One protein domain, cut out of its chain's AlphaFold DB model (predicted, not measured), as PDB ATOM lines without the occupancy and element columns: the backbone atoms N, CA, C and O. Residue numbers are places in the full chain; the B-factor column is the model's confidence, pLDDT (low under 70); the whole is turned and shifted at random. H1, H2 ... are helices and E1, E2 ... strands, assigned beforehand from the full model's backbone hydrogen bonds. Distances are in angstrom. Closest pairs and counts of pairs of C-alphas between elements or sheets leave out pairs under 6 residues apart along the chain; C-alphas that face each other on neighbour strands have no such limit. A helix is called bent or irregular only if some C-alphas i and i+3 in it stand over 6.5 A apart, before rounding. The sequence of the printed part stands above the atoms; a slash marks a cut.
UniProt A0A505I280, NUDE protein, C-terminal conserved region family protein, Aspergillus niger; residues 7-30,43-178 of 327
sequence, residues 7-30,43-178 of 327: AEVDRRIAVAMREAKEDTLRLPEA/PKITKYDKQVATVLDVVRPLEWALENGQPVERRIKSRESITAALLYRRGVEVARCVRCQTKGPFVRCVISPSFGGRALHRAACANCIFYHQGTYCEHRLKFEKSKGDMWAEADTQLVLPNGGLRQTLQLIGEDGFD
ATOM      1  N   ALA A   7     -25.431  55.299  39.692       95.56
ATOM      2  CA  ALA A   7     -24.712  54.496  40.686       95.56
ATOM      3  C   ALA A   7     -25.344  53.106  40.903       95.56
ATOM      4  O   ALA A   7     -24.638  52.119  41.110       95.56
ATOM      5  N   GLU A   8     -26.674  53.010  40.829       95.94
ATOM      6  CA  GLU A   8     -27.384  51.733  40.919       95.94
ATOM      7  C   GLU A   8     -27.211  50.908  39.638       95.94
ATOM      8  O   GLU A   8     -27.007  49.696  39.720       95.94
ATOM      9  N   VAL A   9     -27.226  51.552  38.464       94.94
ATOM     10  CA  VAL A   9     -26.897  50.901  37.183       94.94
ATOM     11  C   VAL A   9     -25.505  50.267  37.248       94.94
ATOM     12  O   VAL A   9     -25.354  49.076  36.968       94.94
ATOM     13  N   ASP A  10     -24.502  51.025  37.688       95.19
ATOM     14  CA  ASP A  10     -23.121  50.551  37.798       95.19
ATOM     15  C   ASP A  10     -23.007  49.392  38.798       95.19
ATOM     16  O   ASP A  10     -22.353  48.383  38.514       95.19
ATOM     17  N   ARG A  11     -23.710  49.479  39.937       96.81
ATOM     18  CA  ARG A  11     -23.787  48.394  40.925       96.81
ATOM     19  C   ARG A  11     -24.365  47.118  40.313       96.81
ATOM     20  O   ARG A  11     -23.789  46.045  40.497       96.81
ATOM     21  N   ARG A  12     -25.472  47.211  39.571       96.44
ATOM     22  CA  ARG A  12     -26.118  46.060  38.915       96.44
ATOM     23  C   ARG A  12     -25.210  45.407  37.878       96.44
ATOM     24  O   ARG A  12     -25.090  44.182  37.860       96.44
ATOM     25  N   ILE A  13     -24.522  46.209  37.066       95.19
ATOM     26  CA  ILE A  13     -23.544  45.714  36.089       95.19
ATOM     27  C   ILE A  13     -22.373  45.022  36.800       95.19
ATOM     28  O   ILE A  13     -21.957  43.940  36.384       95.19
ATOM     29  N   ALA A  14     -21.859  45.597  37.890       94.81
ATOM     30  CA  ALA A  14     -20.777  44.997  38.669       94.81
ATOM     31  C   ALA A  14     -21.186  43.658  39.307       94.81
ATOM     32  O   ALA A  14     -20.392  42.715  39.317       94.81
ATOM     33  N   VAL A  15     -22.427  43.548  39.796       96.06
ATOM     34  CA  VAL A  15     -22.994  42.280  40.282       96.06
ATOM     35  C   VAL A  15     -23.066  41.260  39.146       96.06
ATOM     36  O   VAL A  15     -22.538  40.167  39.306       96.06
ATOM     37  N   ALA A  16     -23.601  41.626  37.979       94.38
ATOM     38  CA  ALA A  16     -23.679  40.725  36.827       94.38
ATOM     39  C   ALA A  16     -22.298  40.236  36.346       94.38
ATOM     40  O   ALA A  16     -22.132  39.066  36.009       94.38
ATOM     41  N   MET A  17     -21.281  41.104  36.362       93.62
ATOM     42  CA  MET A  17     -19.892  40.723  36.071       93.62
ATOM     43  C   MET A  17     -19.343  39.712  37.083       93.62
ATOM     44  O   MET A  17     -18.632  38.779  36.705       93.62
ATOM     45  N   ARG A  18     -19.654  39.899  38.371       94.25
ATOM     46  CA  ARG A  18     -19.241  38.978  39.435       94.25
ATOM     47  C   ARG A  18     -19.944  37.630  39.301       94.25
ATOM     48  O   ARG A  18     -19.256  36.617  39.326       94.25
ATOM     49  N   GLU A  19     -21.259  37.629  39.081       92.31
ATOM     50  CA  GLU A  19     -22.066  36.425  38.831       92.31
ATOM     51  C   GLU A  19     -21.492  35.627  37.654       92.31
ATOM     52  O   GLU A  19     -21.207  34.442  37.790       92.31
ATOM     53  N   ALA A  20     -21.215  36.292  36.525       90.12
ATOM     54  CA  ALA A  20     -20.605  35.654  35.360       90.12
ATOM     55  C   ALA A  20     -19.225  35.047  35.674       90.12
ATOM     56  O   ALA A  20     -18.897  33.964  35.196       90.12
ATOM     57  N   LYS A  21     -18.410  35.726  36.492       89.50
ATOM     58  CA  LYS A  21     -17.104  35.215  36.929       89.50
ATOM     59  C   LYS A  21     -17.238  33.989  37.829       89.50
ATOM     60  O   LYS A  21     -16.531  33.011  37.605       89.50
ATOM     61  N   GLU A  22     -18.108  34.040  38.829       90.62
ATOM     62  CA  GLU A  22     -18.357  32.926  39.751       90.62
ATOM     63  C   GLU A  22     -18.889  31.697  39.005       90.62
ATOM     64  O   GLU A  22     -18.388  30.590  39.202       90.62
ATOM     65  N   ASP A  23     -19.813  31.901  38.068       87.62
ATOM     66  CA  ASP A  23     -20.384  30.852  37.224       87.62
ATOM     67  C   ASP A  23     -19.353  30.172  36.318       87.62
ATOM     68  O   ASP A  23     -19.384  28.958  36.124       87.62
ATOM     69  N   THR A  24     -18.411  30.938  35.760       85.19
ATOM     70  CA  THR A  24     -17.318  30.369  34.960       85.19
ATOM     71  C   THR A  24     -16.316  29.591  35.821       85.19
ATOM     72  O   THR A  24     -15.681  28.653  35.322       85.19
ATOM     73  N   LEU A  25     -16.162  29.964  37.097       83.56
ATOM     74  CA  LEU A  25     -15.247  29.322  38.045       83.56
ATOM     75  C   LEU A  25     -15.835  28.080  38.721       83.56
ATOM     76  O   LEU A  25     -15.059  27.206  39.108       83.56
ATOM     77  N   ARG A  26     -17.165  27.971  38.841       78.25
ATOM     78  CA  ARG A  26     -17.836  26.744  39.290       78.25
ATOM     79  C   ARG A  26     -17.591  25.628  38.277       78.25
ATOM     80  O   ARG A  26     -18.263  25.490  37.257       78.25
ATOM     81  N   LEU A  27     -16.542  24.859  38.534       64.06
ATOM     82  CA  LEU A  27     -16.242  23.626  37.828       64.06
ATOM     83  C   LEU A  27     -16.955  22.483  38.557       64.06
ATOM     84  O   LEU A  27     -16.893  22.452  39.786       64.06
ATOM     85  N   PRO A  28     -17.574  21.531  37.836       62.91
ATOM     86  CA  PRO A  28     -18.071  20.310  38.453       62.91
ATOM     87  C   PRO A  28     -16.922  19.644  39.215       62.91
ATOM     88  O   PRO A  28     -15.876  19.357  38.623       62.91
ATOM     89  N   GLU A  29     -17.106  19.419  40.517       56.44
ATOM     90  CA  GLU A  29     -16.081  18.898  41.439       56.44
ATOM     91  C   GLU A  29     -15.435  17.590  40.940       56.44
ATOM     92  O   GLU A  29     -14.290  17.288  41.266       56.44
ATOM     93  N   ALA A  30     -16.120  16.852  40.063       55.03
ATOM     94  CA  ALA A  30     -15.695  15.558  39.548       55.03
ATOM     95  C   ALA A  30     -14.584  15.574  38.467       55.03
ATOM     96  O   ALA A  30     -14.184  14.497  38.031       55.03
ATOM     97  N   PRO A  43     -14.470  36.650  31.836       80.00
ATOM     98  CA  PRO A  43     -15.718  36.568  31.096       80.00
ATOM     99  C   PRO A  43     -16.129  37.969  30.636       80.00
ATOM    100  O   PRO A  43     -16.226  38.906  31.430       80.00
ATOM    101  N   LYS A  44     -16.330  38.120  29.326       89.62
ATOM    102  CA  LYS A  44     -16.743  39.382  28.712       89.62
ATOM    103  C   LYS A  44     -18.261  39.386  28.575       89.62
ATOM    104  O   LYS A  44     -18.787  38.724  27.683       89.62
ATOM    105  N   ILE A  45     -18.950  40.147  29.426       93.75
ATOM    106  CA  ILE A  45     -20.372  40.438  29.213       93.75
ATOM    107  C   ILE A  45     -20.534  41.445  28.075       93.75
ATOM    108  O   ILE A  45     -19.682  42.303  27.822       93.75
ATOM    109  N   THR A  46     -21.653  41.351  27.386       94.81
ATOM    110  CA  THR A  46     -21.949  42.096  26.167       94.81
ATOM    111  C   THR A  46     -22.744  43.360  26.467       94.81
ATOM    112  O   THR A  46     -23.188  43.576  27.594       94.81
ATOM    113  N   LYS A  47     -22.965  44.213  25.456       96.00
ATOM    114  CA  LYS A  47     -23.846  45.385  25.607       96.00
ATOM    115  C   LYS A  47     -25.262  44.979  26.046       96.00
ATOM    116  O   LYS A  47     -25.811  45.601  26.947       96.00
ATOM    117  N   TYR A  48     -25.813  43.916  25.461       95.44
ATOM    118  CA  TYR A  48     -27.150  43.423  25.802       95.44
ATOM    119  C   TYR A  48     -27.202  42.798  27.197       95.44
ATOM    120  O   TYR A  48     -28.157  43.031  27.926       95.44
ATOM    121  N   ASP A  49     -26.147  42.098  27.623       96.75
ATOM    122  CA  ASP A  49     -26.078  41.554  28.988       96.75
ATOM    123  C   ASP A  49     -26.062  42.671  30.037       96.75
ATOM    124  O   ASP A  49     -26.696  42.556  31.085       96.75
ATOM    125  N   LYS A  50     -25.371  43.782  29.743       97.12
ATOM    126  CA  LYS A  50     -25.426  44.982  30.586       97.12
ATOM    127  C   LYS A  50     -26.846  45.533  30.647       97.12
ATOM    128  O   LYS A  50     -27.312  45.820  31.736       97.12
ATOM    129  N   GLN A  51     -27.552  45.624  29.518       97.44
ATOM    130  CA  GLN A  51     -28.951  46.067  29.505       97.44
ATOM    131  C   GLN A  51     -29.857  45.139  30.326       97.44
ATOM    132  O   GLN A  51     -30.636  45.640  31.130       97.44
ATOM    133  N   VAL A  52     -29.699  43.816  30.205       97.56
ATOM    134  CA  VAL A  52     -30.386  42.820  31.049       97.56
ATOM    135  C   VAL A  52     -30.121  43.094  32.531       97.56
ATOM    136  O   VAL A  52     -31.067  43.205  33.304       97.56
ATOM    137  N   ALA A  53     -28.856  43.248  32.930       97.50
ATOM    138  CA  ALA A  53     -28.490  43.525  34.320       97.50
ATOM    139  C   ALA A  53     -29.060  44.857  34.828       97.50
ATOM    140  O   ALA A  53     -29.472  44.956  35.983       97.50
ATOM    141  N   THR A  54     -29.093  45.868  33.963       97.50
ATOM    142  CA  THR A  54     -29.592  47.206  34.269       97.50
ATOM    143  C   THR A  54     -31.103  47.206  34.503       97.50
ATOM    144  O   THR A  54     -31.554  47.686  35.544       97.50
ATOM    145  N   VAL A  55     -31.890  46.657  33.570       97.88
ATOM    146  CA  VAL A  55     -33.358  46.811  33.581       97.88
ATOM    147  C   VAL A  55     -34.105  45.689  34.299       97.88
ATOM    148  O   VAL A  55     -35.259  45.895  34.671       97.88
ATOM    149  N   LEU A  56     -33.479  44.524  34.501       97.88
ATOM    150  CA  LEU A  56     -34.096  43.373  35.162       97.88
ATOM    151  C   LEU A  56     -33.435  43.067  36.514       97.88
ATOM    152  O   LEU A  56     -32.221  42.865  36.626       97.88
ATOM    153  N   ASP A  57     -34.267  42.970  37.550       96.69
ATOM    154  CA  ASP A  57     -33.851  42.577  38.896       96.69
ATOM    155  C   ASP A  57     -33.482  41.088  38.961       96.69
ATOM    156  O   ASP A  57     -34.019  40.277  38.209       96.69
ATOM    157  N   VAL A  58     -32.598  40.705  39.889       97.31
ATOM    158  CA  VAL A  58     -32.384  39.284  40.213       97.31
ATOM    159  C   VAL A  58     -33.617  38.772  40.941       97.31
ATOM    160  O   VAL A  58     -33.941  39.261  42.019       97.31
ATOM    161  N   VAL A  59     -34.290  37.780  40.365       97.38
ATOM    162  CA  VAL A  59     -35.518  37.199  40.926       97.38
ATOM    163  C   VAL A  59     -35.391  35.715  41.248       97.38
ATOM    164  O   VAL A  59     -36.276  35.167  41.899       97.38
ATOM    165  N   ARG A  60     -34.317  35.052  40.802       96.94
ATOM    166  CA  ARG A  60     -34.080  33.631  41.083       96.94
ATOM    167  C   ARG A  60     -32.593  33.251  41.038       96.94
ATOM    168  O   ARG A  60     -31.837  33.878  40.293       96.94
ATOM    169  N   PRO A  61     -32.163  32.229  41.803       96.56
ATOM    170  CA  PRO A  61     -30.860  31.593  41.611       96.56
ATOM    171  C   PRO A  61     -30.845  30.748  40.324       96.56
ATOM    172  O   PRO A  61     -31.886  30.516  39.715       96.56
ATOM    173  N   LEU A  62     -29.667  30.275  39.902       96.31
ATOM    174  CA  LEU A  62     -29.582  29.272  38.834       96.31
ATOM    175  C   LEU A  62     -30.074  27.920  39.355       96.31
ATOM    176  O   LEU A  62     -29.574  27.430  40.364       96.31
ATOM    177  N   GLU A  63     -31.010  27.308  38.634       96.75
ATOM    178  CA  GLU A  63     -31.523  25.972  38.933       96.75
ATOM    179  C   GLU A  63     -31.247  25.067  37.730       96.75
ATOM    180  O   GLU A  63     -31.810  25.246  36.644       96.75
ATOM    181  N   TRP A  64     -30.352  24.101  37.921       96.88
ATOM    182  CA  TRP A  64     -29.933  23.167  36.879       96.88
ATOM    183  C   TRP A  64     -30.957  22.057  36.664       96.88
ATOM    184  O   TRP A  64     -31.571  21.571  37.614       96.88
ATOM    185  N   ALA A  65     -31.132  21.646  35.409       96.00
ATOM    186  CA  ALA A  65     -32.002  20.536  35.051       96.00
ATOM    187  C   ALA A  65     -31.581  19.249  35.777       96.00
ATOM    188  O   ALA A  65     -30.393  18.984  35.976       96.00
ATOM    189  N   LEU A  66     -32.579  18.455  36.169       95.31
ATOM    190  CA  LEU A  66     -32.364  17.184  36.845       95.31
ATOM    191  C   LEU A  66     -32.136  16.082  35.804       95.31
ATOM    192  O   LEU A  66     -32.989  15.863  34.946       95.31
ATOM    193  N   GLU A  67     -31.034  15.349  35.920       93.44
ATOM    194  CA  GLU A  67     -30.835  14.070  35.234       93.44
ATOM    195  C   GLU A  67     -30.731  12.990  36.318       93.44
ATOM    196  O   GLU A  67     -29.954  13.115  37.264       93.44
ATOM    197  N   ASN A  68     -31.564  11.948  36.235       94.44
ATOM    198  CA  ASN A  68     -31.654  10.890  37.254       94.44
ATOM    199  C   ASN A  68     -31.915  11.413  38.685       94.44
ATOM    200  O   ASN A  68     -31.399  10.878  39.662       94.44
ATOM    201  N   GLY A  69     -32.706  12.486  38.809       93.62
ATOM    202  CA  GLY A  69     -33.050  13.099  40.098       93.62
ATOM    203  C   GLY A  69     -31.954  13.979  40.708       93.62
ATOM    204  O   GLY A  69     -32.173  14.538  41.779       93.62
ATOM    205  N   GLN A  70     -30.807  14.143  40.040       93.88
ATOM    206  CA  GLN A  70     -29.722  15.012  40.495       93.88
ATOM    207  C   GLN A  70     -29.541  16.214  39.559       93.88
ATOM    208  O   GLN A  70     -29.619  16.052  38.339       93.88
ATOM    209  N   PRO A  71     -29.301  17.425  40.093       93.81
ATOM    210  CA  PRO A  71     -29.025  18.597  39.270       93.81
ATOM    211  C   PRO A  71     -27.698  18.426  38.530       93.81
ATOM    212  O   PRO A  71     -26.656  18.204  39.145       93.81
ATOM    213  N   VAL A  72     -27.730  18.553  37.203       93.31
ATOM    214  CA  VAL A  72     -26.529  18.446  36.367       93.31
ATOM    215  C   VAL A  72     -26.015  19.831  36.023       93.31
ATOM    216  O   VAL A  72     -26.456  20.465  35.061       93.31
ATOM    217  N   GLU A  73     -25.043  20.294  36.806       93.44
ATOM    218  CA  GLU A  73     -24.380  21.564  36.535       93.44
ATOM    219  C   GLU A  73     -23.613  21.512  35.208       93.44
ATOM    220  O   GLU A  73     -22.842  20.585  34.932       93.44
ATOM    221  N   ARG A  74     -23.808  22.527  34.361       92.25
ATOM    222  CA  ARG A  74     -23.101  22.652  33.082       92.25
ATOM    223  C   ARG A  74     -22.137  23.828  33.145       92.25
ATOM    224  O   ARG A  74     -22.455  24.895  33.654       92.25
ATOM    225  N   ARG A  75     -20.947  23.660  32.568       90.94
ATOM    226  CA  ARG A  75     -19.923  24.709  32.595       90.94
ATOM    227  C   ARG A  75     -20.328  25.913  31.737       90.94
ATOM    228  O   ARG A  75     -20.585  25.759  30.544       90.94
ATOM    229  N   ILE A  76     -20.282  27.108  32.322       92.94
ATOM    230  CA  ILE A  76     -20.560  28.385  31.651       92.94
ATOM    231  C   ILE A  76     -19.245  28.935  31.077       92.94
ATOM    232  O   ILE A  76     -18.460  29.581  31.771       92.94
ATOM    233  N   LYS A  77     -18.956  28.594  29.811       90.31
ATOM    234  CA  LYS A  77     -17.720  29.000  29.106       90.31
ATOM    235  C   LYS A  77     -17.950  30.032  28.009       90.31
ATOM    236  O   LYS A  77     -17.101  30.888  27.789       90.31
ATOM    237  N   SER A  78     -19.033  29.880  27.249       93.56
ATOM    238  CA  SER A  78     -19.312  30.718  26.087       93.56
ATOM    239  C   SER A  78     -20.029  31.998  26.501       93.56
ATOM    240  O   SER A  78     -20.718  32.042  27.524       93.56
ATOM    241  N   ARG A  79     -19.912  33.030  25.665       95.19
ATOM    242  CA  ARG A  79     -20.658  34.285  25.805       95.19
ATOM    243  C   ARG A  79     -22.160  34.021  25.947       95.19
ATOM    244  O   ARG A  79     -22.803  34.579  26.821       95.19
ATOM    245  N   GLU A  80     -22.697  33.118  25.142       96.56
ATOM    246  CA  GLU A  80     -24.107  32.748  25.118       96.56
ATOM    247  C   GLU A  80     -24.525  32.004  26.386       96.56
ATOM    248  O   GLU A  80     -25.609  32.254  26.903       96.56
ATOM    249  N   SER A  81     -23.659  31.150  26.944       96.12
ATOM    250  CA  SER A  81     -23.924  30.527  28.245       96.12
ATOM    251  C   SER A  81     -23.961  31.553  29.387       96.12
ATOM    252  O   SER A  81     -24.795  31.425  30.282       96.12
ATOM    253  N   ILE A  82     -23.134  32.609  29.323       96.88
ATOM    254  CA  ILE A  82     -23.157  33.728  30.282       96.88
ATOM    255  C   ILE A  82     -24.448  34.537  30.123       96.88
ATOM    256  O   ILE A  82     -25.158  34.760  31.102       96.88
ATOM    257  N   THR A  83     -24.790  34.930  28.890       97.69
ATOM    258  CA  THR A  83     -26.051  35.616  28.571       97.69
ATOM    259  C   THR A  83     -27.254  34.824  29.078       97.69
ATOM    260  O   THR A  83     -28.141  35.376  29.727       97.69
ATOM    261  N   ALA A  84     -27.281  33.515  28.824       98.12
ATOM    262  CA  ALA A  84     -28.349  32.633  29.267       98.12
ATOM    263  C   ALA A  84     -28.460  32.573  30.796       98.12
ATOM    264  O   ALA A  84     -29.566  32.662  31.321       98.12
ATOM    265  N   ALA A  85     -27.336  32.464  31.510       97.81
ATOM    266  CA  ALA A  85     -27.316  32.447  32.971       97.81
ATOM    267  C   ALA A  85     -27.807  33.776  33.576       97.81
ATOM    268  O   ALA A  85     -28.607  33.778  34.513       97.81
ATOM    269  N   LEU A  86     -27.382  34.915  33.016       97.88
ATOM    270  CA  LEU A  86     -27.860  36.237  33.433       97.88
ATOM    271  C   LEU A  86     -29.362  36.399  33.185       97.88
ATOM    272  O   LEU A  86     -30.089  36.835  34.080       97.88
ATOM    273  N   LEU A  87     -29.835  36.009  32.000       98.19
ATOM    274  CA  LEU A  87     -31.254  36.064  31.667       98.19
ATOM    275  C   LEU A  87     -32.075  35.135  32.563       98.19
ATOM    276  O   LEU A  87     -33.148  35.525  33.006       98.19
ATOM    277  N   TYR A  88     -31.573  33.939  32.880       98.50
ATOM    278  CA  TYR A  88     -32.269  33.001  33.758       98.50
ATOM    279  C   TYR A  88     -32.544  33.605  35.137       98.50
ATOM    280  O   TYR A  88     -33.671  33.554  35.625       98.50
ATOM    281  N   ARG A  89     -31.538  34.243  35.745       98.31
ATOM    282  CA  ARG A  89     -31.668  34.867  37.071       98.31
ATOM    283  C   ARG A  89     -32.666  36.023  37.112       98.31
ATOM    284  O   ARG A  89     -33.239  36.295  38.166       98.31
ATOM    285  N   ARG A  90     -32.829  36.736  35.997       98.12
ATOM    286  CA  ARG A  90     -33.469  38.062  35.973       98.12
ATOM    287  C   ARG A  90     -34.776  38.125  35.193       98.12
ATOM    288  O   ARG A  90     -35.611  38.995  35.425       98.12
ATOM    289  N   GLY A  91     -34.955  37.201  34.261       97.75
ATOM    290  CA  GLY A  91     -36.125  37.130  33.409       97.75
ATOM    291  C   GLY A  91     -37.351  36.564  34.117       97.75
ATOM    292  O   GLY A  91     -37.397  36.331  35.335       97.75
ATOM    293  N   VAL A  92     -38.373  36.324  33.308       97.69
ATOM    294  CA  VAL A  92     -39.648  35.788  33.766       97.69
ATOM    295  C   VAL A  92     -39.857  34.393  33.191       97.69
ATOM    296  O   VAL A  92     -39.468  34.093  32.062       97.69
ATOM    297  N   GLU A  93     -40.405  33.521  34.027       98.00
ATOM    298  CA  GLU A  93     -40.688  32.133  33.689       98.00
ATOM    299  C   GLU A  93     -41.883  32.042  32.744       98.00
ATOM    300  O   GLU A  93     -42.877  32.742  32.918       98.00
ATOM    301  N   VAL A  94     -41.762  31.168  31.751       97.62
ATOM    302  CA  VAL A  94     -42.798  30.863  30.767       97.62
ATOM    303  C   VAL A  94     -42.899  29.356  30.567       97.62
ATOM    304  O   VAL A  94     -42.010  28.595  30.966       97.62
ATOM    305  N   ALA A  95     -43.980  28.920  29.917       97.12
ATOM    306  CA  ALA A  95     -44.136  27.533  29.496       97.12
ATOM    307  C   ALA A  95     -42.912  27.065  28.692       97.12
ATOM    308  O   ALA A  95     -42.313  27.834  27.940       97.12
ATOM    309  N   ARG A  96     -42.518  25.796  28.847       97.69
ATOM    310  CA  ARG A  96     -41.362  25.258  28.120       97.69
ATOM    311  C   ARG A  96     -41.658  25.201  26.621       97.69
ATOM    312  O   ARG A  96     -42.622  24.553  26.223       97.69
ATOM    313  N   CYS A  97     -40.789  25.784  25.794       97.38
ATOM    314  CA  CYS A  97     -40.867  25.584  24.344       97.38
ATOM    315  C   CYS A  97     -40.576  24.128  23.958       97.38
ATOM    316  O   CYS A  97     -39.906  23.407  24.704       97.38
ATOM    317  N   VAL A  98     -41.004  23.719  22.760       96.19
ATOM    318  CA  VAL A  98     -40.852  22.337  22.254       96.19
ATOM    319  C   VAL A  98     -39.422  21.802  22.401       96.19
ATOM    320  O   VAL A  98     -39.208  20.713  22.934       96.19
ATOM    321  N   ARG A  99     -38.404  22.584  22.011       95.56
ATOM    322  CA  ARG A  99     -36.993  22.163  22.144       95.56
ATOM    323  C   ARG A  99     -36.584  21.984  23.599       95.56
ATOM    324  O   ARG A  99     -35.791  21.099  23.916       95.56
ATOM    325  N   CYS A 100     -37.122  22.825  24.475       97.44
ATOM    326  CA  CYS A 100     -36.777  22.788  25.876       97.44
ATOM    327  C   CYS A 100     -37.470  21.671  26.644       97.44
ATOM    328  O   CYS A 100     -36.985  21.304  27.702       97.44
ATOM    329  N   GLN A 101     -38.552  21.076  26.150       95.81
ATOM    330  CA  GLN A 101     -39.192  19.944  26.832       95.81
ATOM    331  C   GLN A 101     -38.238  18.756  27.020       95.81
ATOM    332  O   GLN A 101     -38.285  18.095  28.049       95.81
ATOM    333  N   THR A 102     -37.324  18.545  26.073       92.38
ATOM    334  CA  THR A 102     -36.371  17.423  26.100       92.38
ATOM    335  C   THR A 102     -34.947  17.831  26.465       92.38
ATOM    336  O   THR A 102     -34.154  16.983  26.867       92.38
ATOM    337  N   LYS A 103     -34.582  19.109  26.297       90.94
ATOM    338  CA  LYS A 103     -33.197  19.585  26.432       90.94
ATOM    339  C   LYS A 103     -33.137  20.929  27.144       90.94
ATOM    340  O   LYS A 103     -33.965  21.799  26.928       90.94
ATOM    341  N   GLY A 104     -32.118  21.160  27.953       94.19
ATOM    342  CA  GLY A 104     -31.933  22.460  28.588       94.19
ATOM    343  C   GLY A 104     -31.004  22.349  29.782       94.19
ATOM    344  O   GLY A 104     -31.164  21.407  30.553       94.19
ATOM    345  N   PRO A 105     -30.060  23.281  29.966       96.88
ATOM    346  CA  PRO A 105     -29.263  23.318  31.186       96.88
ATOM    347  C   PRO A 105     -30.113  23.630  32.424       96.88
ATOM    348  O   PRO A 105     -29.741  23.221  33.515       96.88
ATOM    349  N   PHE A 106     -31.234  24.344  32.278       97.81
ATOM    350  CA  PHE A 106     -32.010  24.853  33.405       97.81
ATOM    351  C   PHE A 106     -33.390  24.204  33.538       97.81
ATOM    352  O   PHE A 106     -34.029  23.813  32.550       97.81
ATOM    353  N   VAL A 107     -33.898  24.175  34.775       97.00
ATOM    354  CA  VAL A 107     -35.209  23.592  35.132       97.00
ATOM    355  C   VAL A 107     -36.378  24.321  34.470       97.00
ATOM    356  O   VAL A 107     -37.437  23.734  34.277       97.00
ATOM    357  N   ARG A 108     -36.212  25.588  34.083       97.81
ATOM    358  CA  ARG A 108     -37.306  26.451  33.611       97.81
ATOM    359  C   ARG A 108     -36.961  27.129  32.293       97.81
ATOM    360  O   ARG A 108     -35.796  27.419  32.024       97.81
ATOM    361  N   CYS A 109     -37.976  27.419  31.485       98.31
ATOM    362  CA  CYS A 109     -37.826  28.363  30.384       98.31
ATOM    363  C   CYS A 109     -38.031  29.772  30.927       98.31
ATOM    364  O   CYS A 109     -39.086  30.094  31.457       98.31
ATOM    365  N   VAL A 110     -36.997  30.597  30.807       98.56
ATOM    366  CA  VAL A 110     -37.013  31.994  31.242       98.56
ATOM    367  C   VAL A 110     -36.716  32.870  30.038       98.56
ATOM    368  O   VAL A 110     -35.758  32.591  29.313       98.56
ATOM    369  N   ILE A 111     -37.527  33.900  29.819       98.44
ATOM    370  CA  ILE A 111     -37.369  34.879  28.734       98.44
ATOM    371  C   ILE A 111     -37.282  36.301  29.302       98.44
ATOM    372  O   ILE A 111     -37.594  36.542  30.471       98.44
ATOM    373  N   SER A 112     -36.862  37.255  28.469       97.88
ATOM    374  CA  SER A 112     -37.062  38.674  28.777       97.88
ATOM    375  C   SER A 112     -38.527  39.029  28.527       97.88
ATOM    376  O   SER A 112     -39.017  38.701  27.444       97.88
ATOM    377  N   PRO A 113     -39.200  39.737  29.447       97.75
ATOM    378  CA  PRO A 113     -40.486  40.346  29.134       97.75
ATOM    379  C   PRO A 113     -40.302  41.426  28.053       97.75
ATOM    380  O   PRO A 113     -39.202  41.982  27.906       97.75
ATOM    381  N   SER A 114     -41.357  41.695  27.285       97.75
ATOM    382  CA  SER A 114     -41.403  42.761  26.280       97.75
ATOM    383  C   SER A 114     -41.995  44.051  26.845       97.75
ATOM    384  O   SER A 114     -42.858  43.994  27.709       97.75
ATOM    385  N   PHE A 115     -41.591  45.204  26.316       97.75
ATOM    386  CA  PHE A 115     -42.189  46.511  26.600       97.75
ATOM    387  C   PHE A 115     -42.492  47.210  25.278       97.75
ATOM    388  O   PHE A 115     -41.582  47.396  24.468       97.75
ATOM    389  N   GLY A 116     -43.761  47.545  25.025       95.62
ATOM    390  CA  GLY A 116     -44.169  48.178  23.765       95.62
ATOM    391  C   GLY A 116     -43.747  47.382  22.522       95.62
ATOM    392  O   GLY A 116     -43.221  47.958  21.570       95.62
ATOM    393  N   GLY A 117     -43.879  46.051  22.571       96.56
ATOM    394  CA  GLY A 117     -43.480  45.150  21.485       96.56
ATOM    395  C   GLY A 117     -41.968  44.939  21.326       96.56
ATOM    396  O   GLY A 117     -41.556  44.287  20.374       96.56
ATOM    397  N   ARG A 118     -41.126  45.452  22.236       97.69
ATOM    398  CA  ARG A 118     -39.660  45.309  22.181       97.69
ATOM    399  C   ARG A 118     -39.128  44.422  23.294       97.69
ATOM    400  O   ARG A 118     -39.532  44.571  24.442       97.69
ATOM    401  N   ALA A 119     -38.201  43.513  22.983       97.56
ATOM    402  CA  ALA A 119     -37.663  42.561  23.963       97.56
ATOM    403  C   ALA A 119     -36.144  42.362  23.855       97.56
ATOM    404  O   ALA A 119     -35.560  42.348  22.762       97.56
ATOM    405  N   LEU A 120     -35.485  42.157  25.003       97.19
ATOM    406  CA  LEU A 120     -34.072  41.769  25.046       97.19
ATOM    407  C   LEU A 120     -33.916  40.351  24.487       97.19
ATOM    408  O   LEU A 120     -34.750  39.474  24.718       97.19
ATOM    409  N   HIS A 121     -32.844  40.131  23.723       95.88
ATOM    410  CA  HIS A 121     -32.558  38.851  23.057       95.88
ATOM    411  C   HIS A 121     -33.726  38.293  22.214       95.88
ATOM    412  O   HIS A 121     -33.836  37.077  22.046       95.88
ATOM    413  N   ARG A 122     -34.588  39.175  21.672       95.44
ATOM    414  CA  ARG A 122     -35.777  38.813  20.874       95.44
ATOM    415  C   ARG A 122     -36.675  37.776  21.566       95.44
ATOM    416  O   ARG A 122     -37.144  36.843  20.922       95.44
ATOM    417  N   ALA A 123     -36.816  37.877  22.889       97.31
ATOM    418  CA  ALA A 123     -37.610  36.960  23.711       97.31
ATOM    419  C   ALA A 123     -37.236  35.461  23.596       97.31
ATOM    420  O   ALA A 123     -38.012  34.589  23.989       97.31
ATOM    421  N   ALA A 124     -36.039  35.123  23.100       98.25
ATOM    422  CA  ALA A 124     -35.555  33.746  23.132       98.25
ATOM    423  C   ALA A 124     -35.330  33.292  24.586       98.25
ATOM    424  O   ALA A 124     -34.830  34.052  25.415       98.25
ATOM    425  N   CYS A 125     -35.664  32.037  24.906       98.62
ATOM    426  CA  CYS A 125     -35.482  31.530  26.265       98.62
ATOM    427  C   CYS A 125     -34.022  31.207  26.583       98.62
ATOM    428  O   CYS A 125     -33.253  30.781  25.716       98.62
ATOM    429  N   ALA A 126     -33.663  31.348  27.860       98.44
ATOM    430  CA  ALA A 126     -32.322  31.107  28.382       98.44
ATOM    431  C   ALA A 126     -31.767  29.729  27.975       98.44
ATOM    432  O   ALA A 126     -30.632  29.633  27.521       98.44
ATOM    433  N   ASN A 127     -32.582  28.670  28.042       98.44
ATOM    434  CA  ASN A 127     -32.178  27.321  27.633       98.44
ATOM    435  C   ASN A 127     -31.775  27.240  26.147       98.44
ATOM    436  O   ASN A 127     -30.767  26.617  25.818       98.44
ATOM    437  N   CYS A 128     -32.528  27.879  25.244       98.44
ATOM    438  CA  CYS A 128     -32.172  27.924  23.824       98.44
ATOM    439  C   CYS A 128     -30.934  28.795  23.575       98.44
ATOM    440  O   CYS A 128     -30.090  28.428  22.759       98.44
ATOM    441  N   ILE A 129     -30.804  29.928  24.273       98.25
ATOM    442  CA  ILE A 129     -29.625  30.799  24.164       98.25
ATOM    443  C   ILE A 129     -28.365  30.040  24.589       98.25
ATOM    444  O   ILE A 129     -27.377  30.083  23.863       98.25
ATOM    445  N   PHE A 130     -28.416  29.283  25.688       97.94
ATOM    446  CA  PHE A 130     -27.262  28.553  26.222       97.94
ATOM    447  C   PHE A 130     -26.609  27.621  25.191       97.94
ATOM    448  O   PHE A 130     -25.387  27.516  25.137       97.94
ATOM    449  N   TYR A 131     -27.411  26.973  24.342       96.38
ATOM    450  CA  TYR A 131     -26.922  26.085  23.283       96.38
ATOM    451  C   TYR A 131     -26.674  26.788  21.939       96.38
ATOM    452  O   TYR A 131     -26.527  26.111  20.925       96.38
ATOM    453  N   HIS A 132     -26.623  28.124  21.899       96.88
ATOM    454  CA  HIS A 132     -26.499  28.913  20.663       96.88
ATOM    455  C   HIS A 132     -27.659  28.668  19.678       96.88
ATOM    456  O   HIS A 132     -27.528  28.805  18.467       96.88
ATOM    457  N   GLN A 133     -28.819  28.295  20.212       97.25
ATOM    458  CA  GLN A 133     -30.008  27.882  19.471       97.25
ATOM    459  C   GLN A 133     -31.162  28.890  19.614       97.25
ATOM    460  O   GLN A 133     -32.321  28.562  19.358       97.25
ATOM    461  N   GLY A 134     -30.861  30.122  20.039       97.25
ATOM    462  CA  GLY A 134     -31.858  31.160  20.309       97.25
ATOM    463  C   GLY A 134     -32.705  31.544  19.092       97.25
ATOM    464  O   GLY A 134     -33.872  31.871  19.263       97.25
ATOM    465  N   THR A 135     -32.156  31.460  17.875       97.19
ATOM    466  CA  THR A 135     -32.858  31.714  16.597       97.19
ATOM    467  C   THR A 135     -34.027  30.776  16.341       97.19
ATOM    468  O   THR A 135     -35.012  31.190  15.750       97.19
ATOM    469  N   TYR A 136     -33.946  29.542  16.830       96.88
ATOM    470  CA  TYR A 136     -34.971  28.516  16.641       96.88
ATOM    471  C   TYR A 136     -35.822  28.320  17.903       96.88
ATOM    472  O   TYR A 136     -36.416  27.263  18.113       96.88
ATOM    473  N   CYS A 137     -35.799  29.286  18.823       98.06
ATOM    474  CA  CYS A 137     -36.637  29.249  20.010       98.06
ATOM    475  C   CYS A 137     -38.078  29.593  19.625       98.06
ATOM    476  O   CYS A 137     -38.321  30.654  19.065       98.06
ATOM    477  N   GLU A 138     -39.038  28.744  19.983       97.12
ATOM    478  CA  GLU A 138     -40.459  28.968  19.686       97.12
ATOM    479  C   GLU A 138     -40.978  30.314  20.217       97.12
ATOM    480  O   GLU A 138     -41.696  31.015  19.512       97.12
ATOM    481  N   HIS A 139     -40.564  30.727  21.421       97.75
ATOM    482  CA  HIS A 139     -40.946  32.031  21.976       97.75
ATOM    483  C   HIS A 139     -40.442  33.194  21.121       97.75
ATOM    484  O   HIS A 139     -41.162  34.166  20.926       97.75
ATOM    485  N   ARG A 140     -39.229  33.072  20.566       97.56
ATOM    486  CA  ARG A 140     -38.692  34.057  19.626       97.56
ATOM    487  C   ARG A 140     -39.470  34.050  18.316       97.56
ATOM    488  O   ARG A 140     -39.754  35.118  17.800       97.56
ATOM    489  N   LEU A 141     -39.813  32.877  17.785       96.94
ATOM    490  CA  LEU A 141     -40.592  32.782  16.548       96.94
ATOM    491  C   LEU A 141     -41.974  33.429  16.713       96.94
ATOM    492  O   LEU A 141     -42.399  34.176  15.841       96.94
ATOM    493  N   LYS A 142     -42.636  33.218  17.859       96.31
ATOM    494  CA  LYS A 142     -43.895  33.899  18.212       96.31
ATOM    495  C   LYS A 142     -43.713  35.413  18.331       96.31
ATOM    496  O   LYS A 142     -44.505  36.164  17.775       96.31
ATOM    497  N   PHE A 143     -42.633  35.855  18.973       97.44
ATOM    498  CA  PHE A 143     -42.276  37.272  19.066       97.44
ATOM    499  C   PHE A 143     -42.014  37.914  17.692       97.44
ATOM    500  O   PHE A 143     -42.466  39.021  17.421       97.44
ATOM    501  N   GLU A 144     -41.319  37.223  16.789       96.31
ATOM    502  CA  GLU A 144     -41.084  37.703  15.422       96.31
ATOM    503  C   GLU A 144     -42.390  37.691  14.595       96.31
ATOM    504  O   GLU A 144     -42.656  38.652  13.873       96.31
ATOM    505  N   LYS A 145     -43.256  36.675  14.758       95.25
ATOM    506  CA  LYS A 145     -44.595  36.608  14.131       95.25
ATOM    507  C   LYS A 145     -45.492  37.766  14.578       95.25
ATOM    508  O   LYS A 145     -46.207  38.330  13.756       95.25
ATOM    509  N   SER A 146     -45.396  38.188  15.841       94.94
ATOM    510  CA  SER A 146     -46.098  39.367  16.361       94.94
ATOM    511  C   SER A 146     -45.456  40.701  15.952       94.94
ATOM    512  O   SER A 146     -45.784  41.728  16.544       94.94
ATOM    513  N   LYS A 147     -44.514  40.700  14.995       96.25
ATOM    514  CA  LYS A 147     -43.743  41.878  14.558       96.25
ATOM    515  C   LYS A 147     -43.005  42.569  15.713       96.25
ATOM    516  O   LYS A 147     -42.863  43.786  15.726       96.25
ATOM    517  N   GLY A 148     -42.572  41.786  16.700       96.12
ATOM    518  CA  GLY A 148     -41.807  42.282  17.831       96.12
ATOM    519  C   GLY A 148     -40.413  42.747  17.415       96.12
ATOM    520  O   GLY A 148     -39.740  42.119  16.594       96.12
ATOM    521  N   ASP A 149     -39.956  43.829  18.035       97.12
ATOM    522  CA  ASP A 149     -38.695  44.490  17.715       97.12
ATOM    523  C   ASP A 149     -37.595  44.208  18.750       97.12
ATOM    524  O   ASP A 149     -37.820  43.810  19.898       97.12
ATOM    525  N   MET A 150     -36.341  44.415  18.353       96.56
ATOM    526  CA  MET A 150     -35.222  44.279  19.284       96.56
ATOM    527  C   MET A 150     -35.200  45.446  20.277       96.56
ATOM    528  O   MET A 150     -35.370  46.599  19.891       96.56
ATOM    529  N   TRP A 151     -34.921  45.141  21.545       97.62
ATOM    530  CA  TRP A 151     -34.701  46.152  22.579       97.62
ATOM    531  C   TRP A 151     -33.630  47.174  22.182       97.62
ATOM    532  O   TRP A 151     -32.494  46.803  21.868       97.62
ATOM    533  N   ALA A 152     -33.975  48.456  22.260       97.00
ATOM    534  CA  ALA A 152     -33.079  49.563  21.982       97.00
ATOM    535  C   ALA A 152     -32.548  50.211  23.271       97.00
ATOM    536  O   ALA A 152     -33.038  50.024  24.385       97.00
ATOM    537  N   GLU A 153     -31.507  51.027  23.133       95.88
ATOM    538  CA  GLU A 153     -30.969  51.792  24.262       95.88
ATOM    539  C   GLU A 153     -31.961  52.844  24.775       95.88
ATOM    540  O   GLU A 153     -32.055  53.050  25.983       95.88
ATOM    541  N   ALA A 154     -32.767  53.426  23.882       97.31
ATOM    542  CA  ALA A 154     -33.841  54.343  24.254       97.31
ATOM    543  C   ALA A 154     -34.860  53.686  25.203       97.31
ATOM    544  O   ALA A 154     -35.262  54.306  26.182       97.31
ATOM    545  N   ASP A 155     -35.194  52.407  24.997       97.56
ATOM    546  CA  ASP A 155     -36.107  51.667  25.882       97.56
ATOM    547  C   ASP A 155     -35.555  51.534  27.300       97.56
ATOM    548  O   ASP A 155     -36.289  51.626  28.280       97.56
ATOM    549  N   THR A 156     -34.233  51.387  27.420       97.50
ATOM    550  CA  THR A 156     -33.553  51.358  28.722       97.50
ATOM    551  C   THR A 156     -33.770  52.680  29.457       97.50
ATOM    552  O   THR A 156     -34.124  52.681  30.633       97.50
ATOM    553  N   GLN A 157     -33.627  53.809  28.758       97.25
ATOM    554  CA  GLN A 157     -33.831  55.136  29.345       97.25
ATOM    555  C   GLN A 157     -35.288  55.382  29.760       97.25
ATOM    556  O   GLN A 157     -35.527  56.105  30.721       97.25
ATOM    557  N   LEU A 158     -36.257  54.751  29.086       97.44
ATOM    558  CA  LEU A 158     -37.675  54.859  29.442       97.44
ATOM    559  C   LEU A 158     -38.033  54.091  30.722       97.44
ATOM    560  O   LEU A 158     -38.867  54.554  31.496       97.44
ATOM    561  N   VAL A 159     -37.407  52.935  30.973       97.69
ATOM    562  CA  VAL A 159     -37.759  52.080  32.126       97.69
ATOM    563  C   VAL A 159     -36.984  52.403  33.407       97.69
ATOM    564  O   VAL A 159     -37.442  52.092  34.508       97.69
ATOM    565  N   LEU A 160     -35.808  53.029  33.298       97.06
ATOM    566  CA  LEU A 160     -34.966  53.364  34.454       97.06
ATOM    567  C   LEU A 160     -35.637  54.309  35.474       97.06
ATOM    568  O   LEU A 160     -35.578  54.004  36.673       97.06
ATOM    569  N   PRO A 161     -36.320  55.400  35.064       97.38
ATOM    570  CA  PRO A 161     -37.005  56.298  35.997       97.38
ATOM    571  C   PRO A 161     -38.079  55.608  36.844       97.38
ATOM    572  O   PRO A 161     -38.343  56.031  37.967       97.38
ATOM    573  N   ASN A 162     -38.657  54.518  36.337       96.75
ATOM    574  CA  ASN A 162     -39.742  53.781  36.982       96.75
ATOM    575  C   ASN A 162     -39.260  52.667  37.923       96.75
ATOM    576  O   ASN A 162     -40.079  51.964  38.510       96.75
ATOM    577  N   GLY A 163     -37.946  52.485  38.080       95.38
ATOM    578  CA  GLY A 163     -37.404  51.409  38.911       95.38
ATOM    579  C   GLY A 163     -37.073  50.124  38.146       95.38
ATOM    580  O   GLY A 163     -36.853  49.102  38.784       95.38
ATOM    581  N   GLY A 164     -37.027  50.161  36.809       97.00
ATOM    582  CA  GLY A 164     -36.721  49.006  35.961       97.00
ATOM    583  C   GLY A 164     -37.918  48.513  35.147       97.00
ATOM    584  O   GLY A 164     -39.019  49.069  35.197       97.00
ATOM    585  N   LEU A 165     -37.698  47.460  34.357       97.50
ATOM    586  CA  LEU A 165     -38.691  46.963  33.401       97.50
ATOM    587  C   LEU A 165     -39.912  46.350  34.105       97.50
ATOM    588  O   LEU A 165     -41.041  46.665  33.746       97.50
ATOM    589  N   ARG A 166     -39.716  45.544  35.154       96.38
ATOM    590  CA  ARG A 166     -40.827  44.915  35.895       96.38
ATOM    591  C   ARG A 166     -41.780  45.949  36.502       96.38
ATOM    592  O   ARG A 166     -42.991  45.811  36.375       96.38
ATOM    593  N   GLN A 167     -41.238  46.981  37.137       96.81
ATOM    594  CA  GLN A 167     -42.019  48.058  37.742       96.81
ATOM    595  C   GLN A 167     -42.710  48.897  36.671       96.81
ATOM    596  O   GLN A 167     -43.869  49.256  36.848       96.81
ATOM    597  N   THR A 168     -42.041  49.156  35.542       97.88
ATOM    598  CA  THR A 168     -42.669  49.853  34.411       97.88
ATOM    599  C   THR A 168     -43.891  49.091  33.902       97.88
ATOM    600  O   THR A 168     -44.957  49.687  33.787       97.88
ATOM    601  N   LEU A 169     -43.764  47.779  33.676       97.50
ATOM    602  CA  LEU A 169     -44.868  46.918  33.241       97.50
ATOM    603  C   LEU A 169     -46.025  46.919  34.252       97.50
ATOM    604  O   LEU A 169     -47.180  47.114  33.886       97.50
ATOM    605  N   GLN A 170     -45.708  46.826  35.547       96.81
ATOM    606  CA  GLN A 170     -46.717  46.888  36.603       96.81
ATOM    607  C   GLN A 170     -47.477  48.225  36.627       96.81
ATOM    608  O   GLN A 170     -48.681  48.231  36.869       96.81
ATOM    609  N   LEU A 171     -46.796  49.352  36.385       96.94
ATOM    610  CA  LEU A 171     -47.417  50.682  36.369       96.94
ATOM    611  C   LEU A 171     -48.392  50.866  35.202       96.94
ATOM    612  O   LEU A 171     -49.407  51.536  35.371       96.94
ATOM    613  N   ILE A 172     -48.092  50.283  34.040       97.12
ATOM    614  CA  ILE A 172     -48.950  50.365  32.847       97.12
ATOM    615  C   ILE A 172     -50.012  49.256  32.792       97.12
ATOM    616  O   ILE A 172     -50.882  49.291  31.930       97.12
ATOM    617  N   GLY A 173     -49.968  48.293  33.719       96.88
ATOM    618  CA  GLY A 173     -50.900  47.166  33.753       96.88
ATOM    619  C   GLY A 173     -50.620  46.089  32.700       96.88
ATOM    620  O   GLY A 173     -51.519  45.316  32.379       96.88
ATOM    621  N   GLU A 174     -49.394  46.020  32.178       96.69
ATOM    622  CA  GLU A 174     -48.948  44.985  31.239       96.69
ATOM    623  C   GLU A 174     -48.134  43.908  31.971       96.69
ATOM    624  O   GLU A 174     -47.507  44.162  33.002       96.69
ATOM    625  N   ASP A 175     -48.113  42.687  31.435       95.00
ATOM    626  CA  ASP A 175     -47.269  41.597  31.946       95.00
ATOM    627  C   ASP A 175     -45.985  41.394  31.120       95.00
ATOM    628  O   ASP A 175     -45.054  40.719  31.570       95.00
ATOM    629  N   GLY A 176     -45.910  42.020  29.943       95.50
ATOM    630  CA  GLY A 176     -44.799  41.906  29.004       95.50
ATOM    631  C   GLY A 176     -44.786  40.596  28.213       95.50
ATOM    632  O   GLY A 176     -43.717  40.170  27.769       95.50
ATOM    633  N   PHE A 177     -45.944  39.950  28.048       94.25
ATOM    634  CA  PHE A 177     -46.102  38.680  27.330       94.25
ATOM    635  C   PHE A 177     -47.179  38.704  26.253       94.25
ATOM    636  O   PHE A 177     -47.584  37.645  25.771       94.25
ATOM    637  N   ASP A 178     -47.634  39.881  25.838       91.44
ATOM    638  CA  ASP A 178     -48.747  40.001  24.893       91.44
ATOM    639  C   ASP A 178     -48.485  39.264  23.571       91.44
ATOM    640  O   ASP A 178     -49.386  38.644  23.013       91.44
TER     641      ASP A 178
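What this domain is: This is residues 7 to 30 and 43 to 178 of the 327 residues of the protein "NUDE protein, C-terminal conserved region family protein" of Aspergillus niger (UniProt A0A505I280). H3 sits in the middle of a mostly helical body, with H2 beside it on one side and H6 and a tiny two-stranded sheet, E1 and E2, on another; the long helix H1 crosses over H2 and H3. Short helix H5 lies between H2 and H7, H4 and H7 lie on the side of the body away from H1, and H8 packs beside H2 and makes a corner with H9. The printed part has 160 residues, with nine named helices and two named strands in the order H1 H2 H3 E1 H4 E2 H5 H6 H7 H8 H9; the sheet, order E1 - E2, is antiparallel. The whole is compact, with a radius of gyration of the C-alphas of 15.2 A and spans of 47, 37 and 22 A.

Where its parts are: E1 is residues 92 to 94 and E2 residues 109 to 111. H3, residues 79 to 90, is 16.8 A long. H6 is residues 126 to 130, H4 98 to 102, H5 120 to 123 and H7 138 to 145. H2, residues 47 to 55, is 12.5 A long. H1, residues 7 to 25, is 27.0 A long and begins at C-alpha 7 (-24.712, 54.496, 40.686). H8, residues 153 to 162, is 15.6 A long and only just irregular: C-alphas 158 and 161 are 6.7 A apart. H9, residues 165 to 172, ends at C-alpha 172 (-48.950, 50.365, 32.847).

How they stand to each other: In the antiparallel pair E1 and E2, N 92 and O 111 are within hydrogen-bond range at 3.0 A, as are N 94 and O 109 at 2.9 A. The closest C-alphas of E2 and H3 are those of Val 110 and Tyr 88, 5.5 A apart. H3 touches H6, closest C-alphas Ala 84 and Ala 126, 4.3 A. H6 and H4 only just touch, with 3 pairs of C-alphas within 8 A, the closest being Asn 127 and Cys 100, 6.7 A. H5 touches H7, closest C-alphas Ala 123 and Arg 140, 5.1 A. The hub is H2, which touches H1, H3, H5 and H8. H2 and H3 run the same way at a shallow tilt of 8 degrees, closest C-alphas Asp 49 and Thr 83, 6.0 A. H2 and H8 run the same way at a shallow tilt of 15 degrees, closest C-alphas Val 55 and Thr 156, 6.7 A. H1 touches H2 with residues 9 to 16 alone, at a steep tilt of 60 degrees, closest C-alphas Val 9 and Thr 54, 5.4 A. H8 and H9 only just touch, with 3 pairs, and only at the corner, closest C-alphas Val 159 and Leu 165, 5.4 A. Every O i to N i+4 pair is within range in H1, H2, H3, H6, H7 and H9; H8 has 4 of 6, H4 has 0 of 1 with 1 of 2 O i to N i+3 pairs, and H5 is too short for one.

The domain as a whole: The farthest C-alphas, Ala 30 and Ile 172, are 48.6 A apart. Residues 31 to 42 are not printed, and C-alphas 30 and 43 are 22.6 A apart across the cut. The link from H2 to H3, residues 56 to 78, is long. The mean pLDDT of the printed part is 94.9, with residues 27 to 30 under 70.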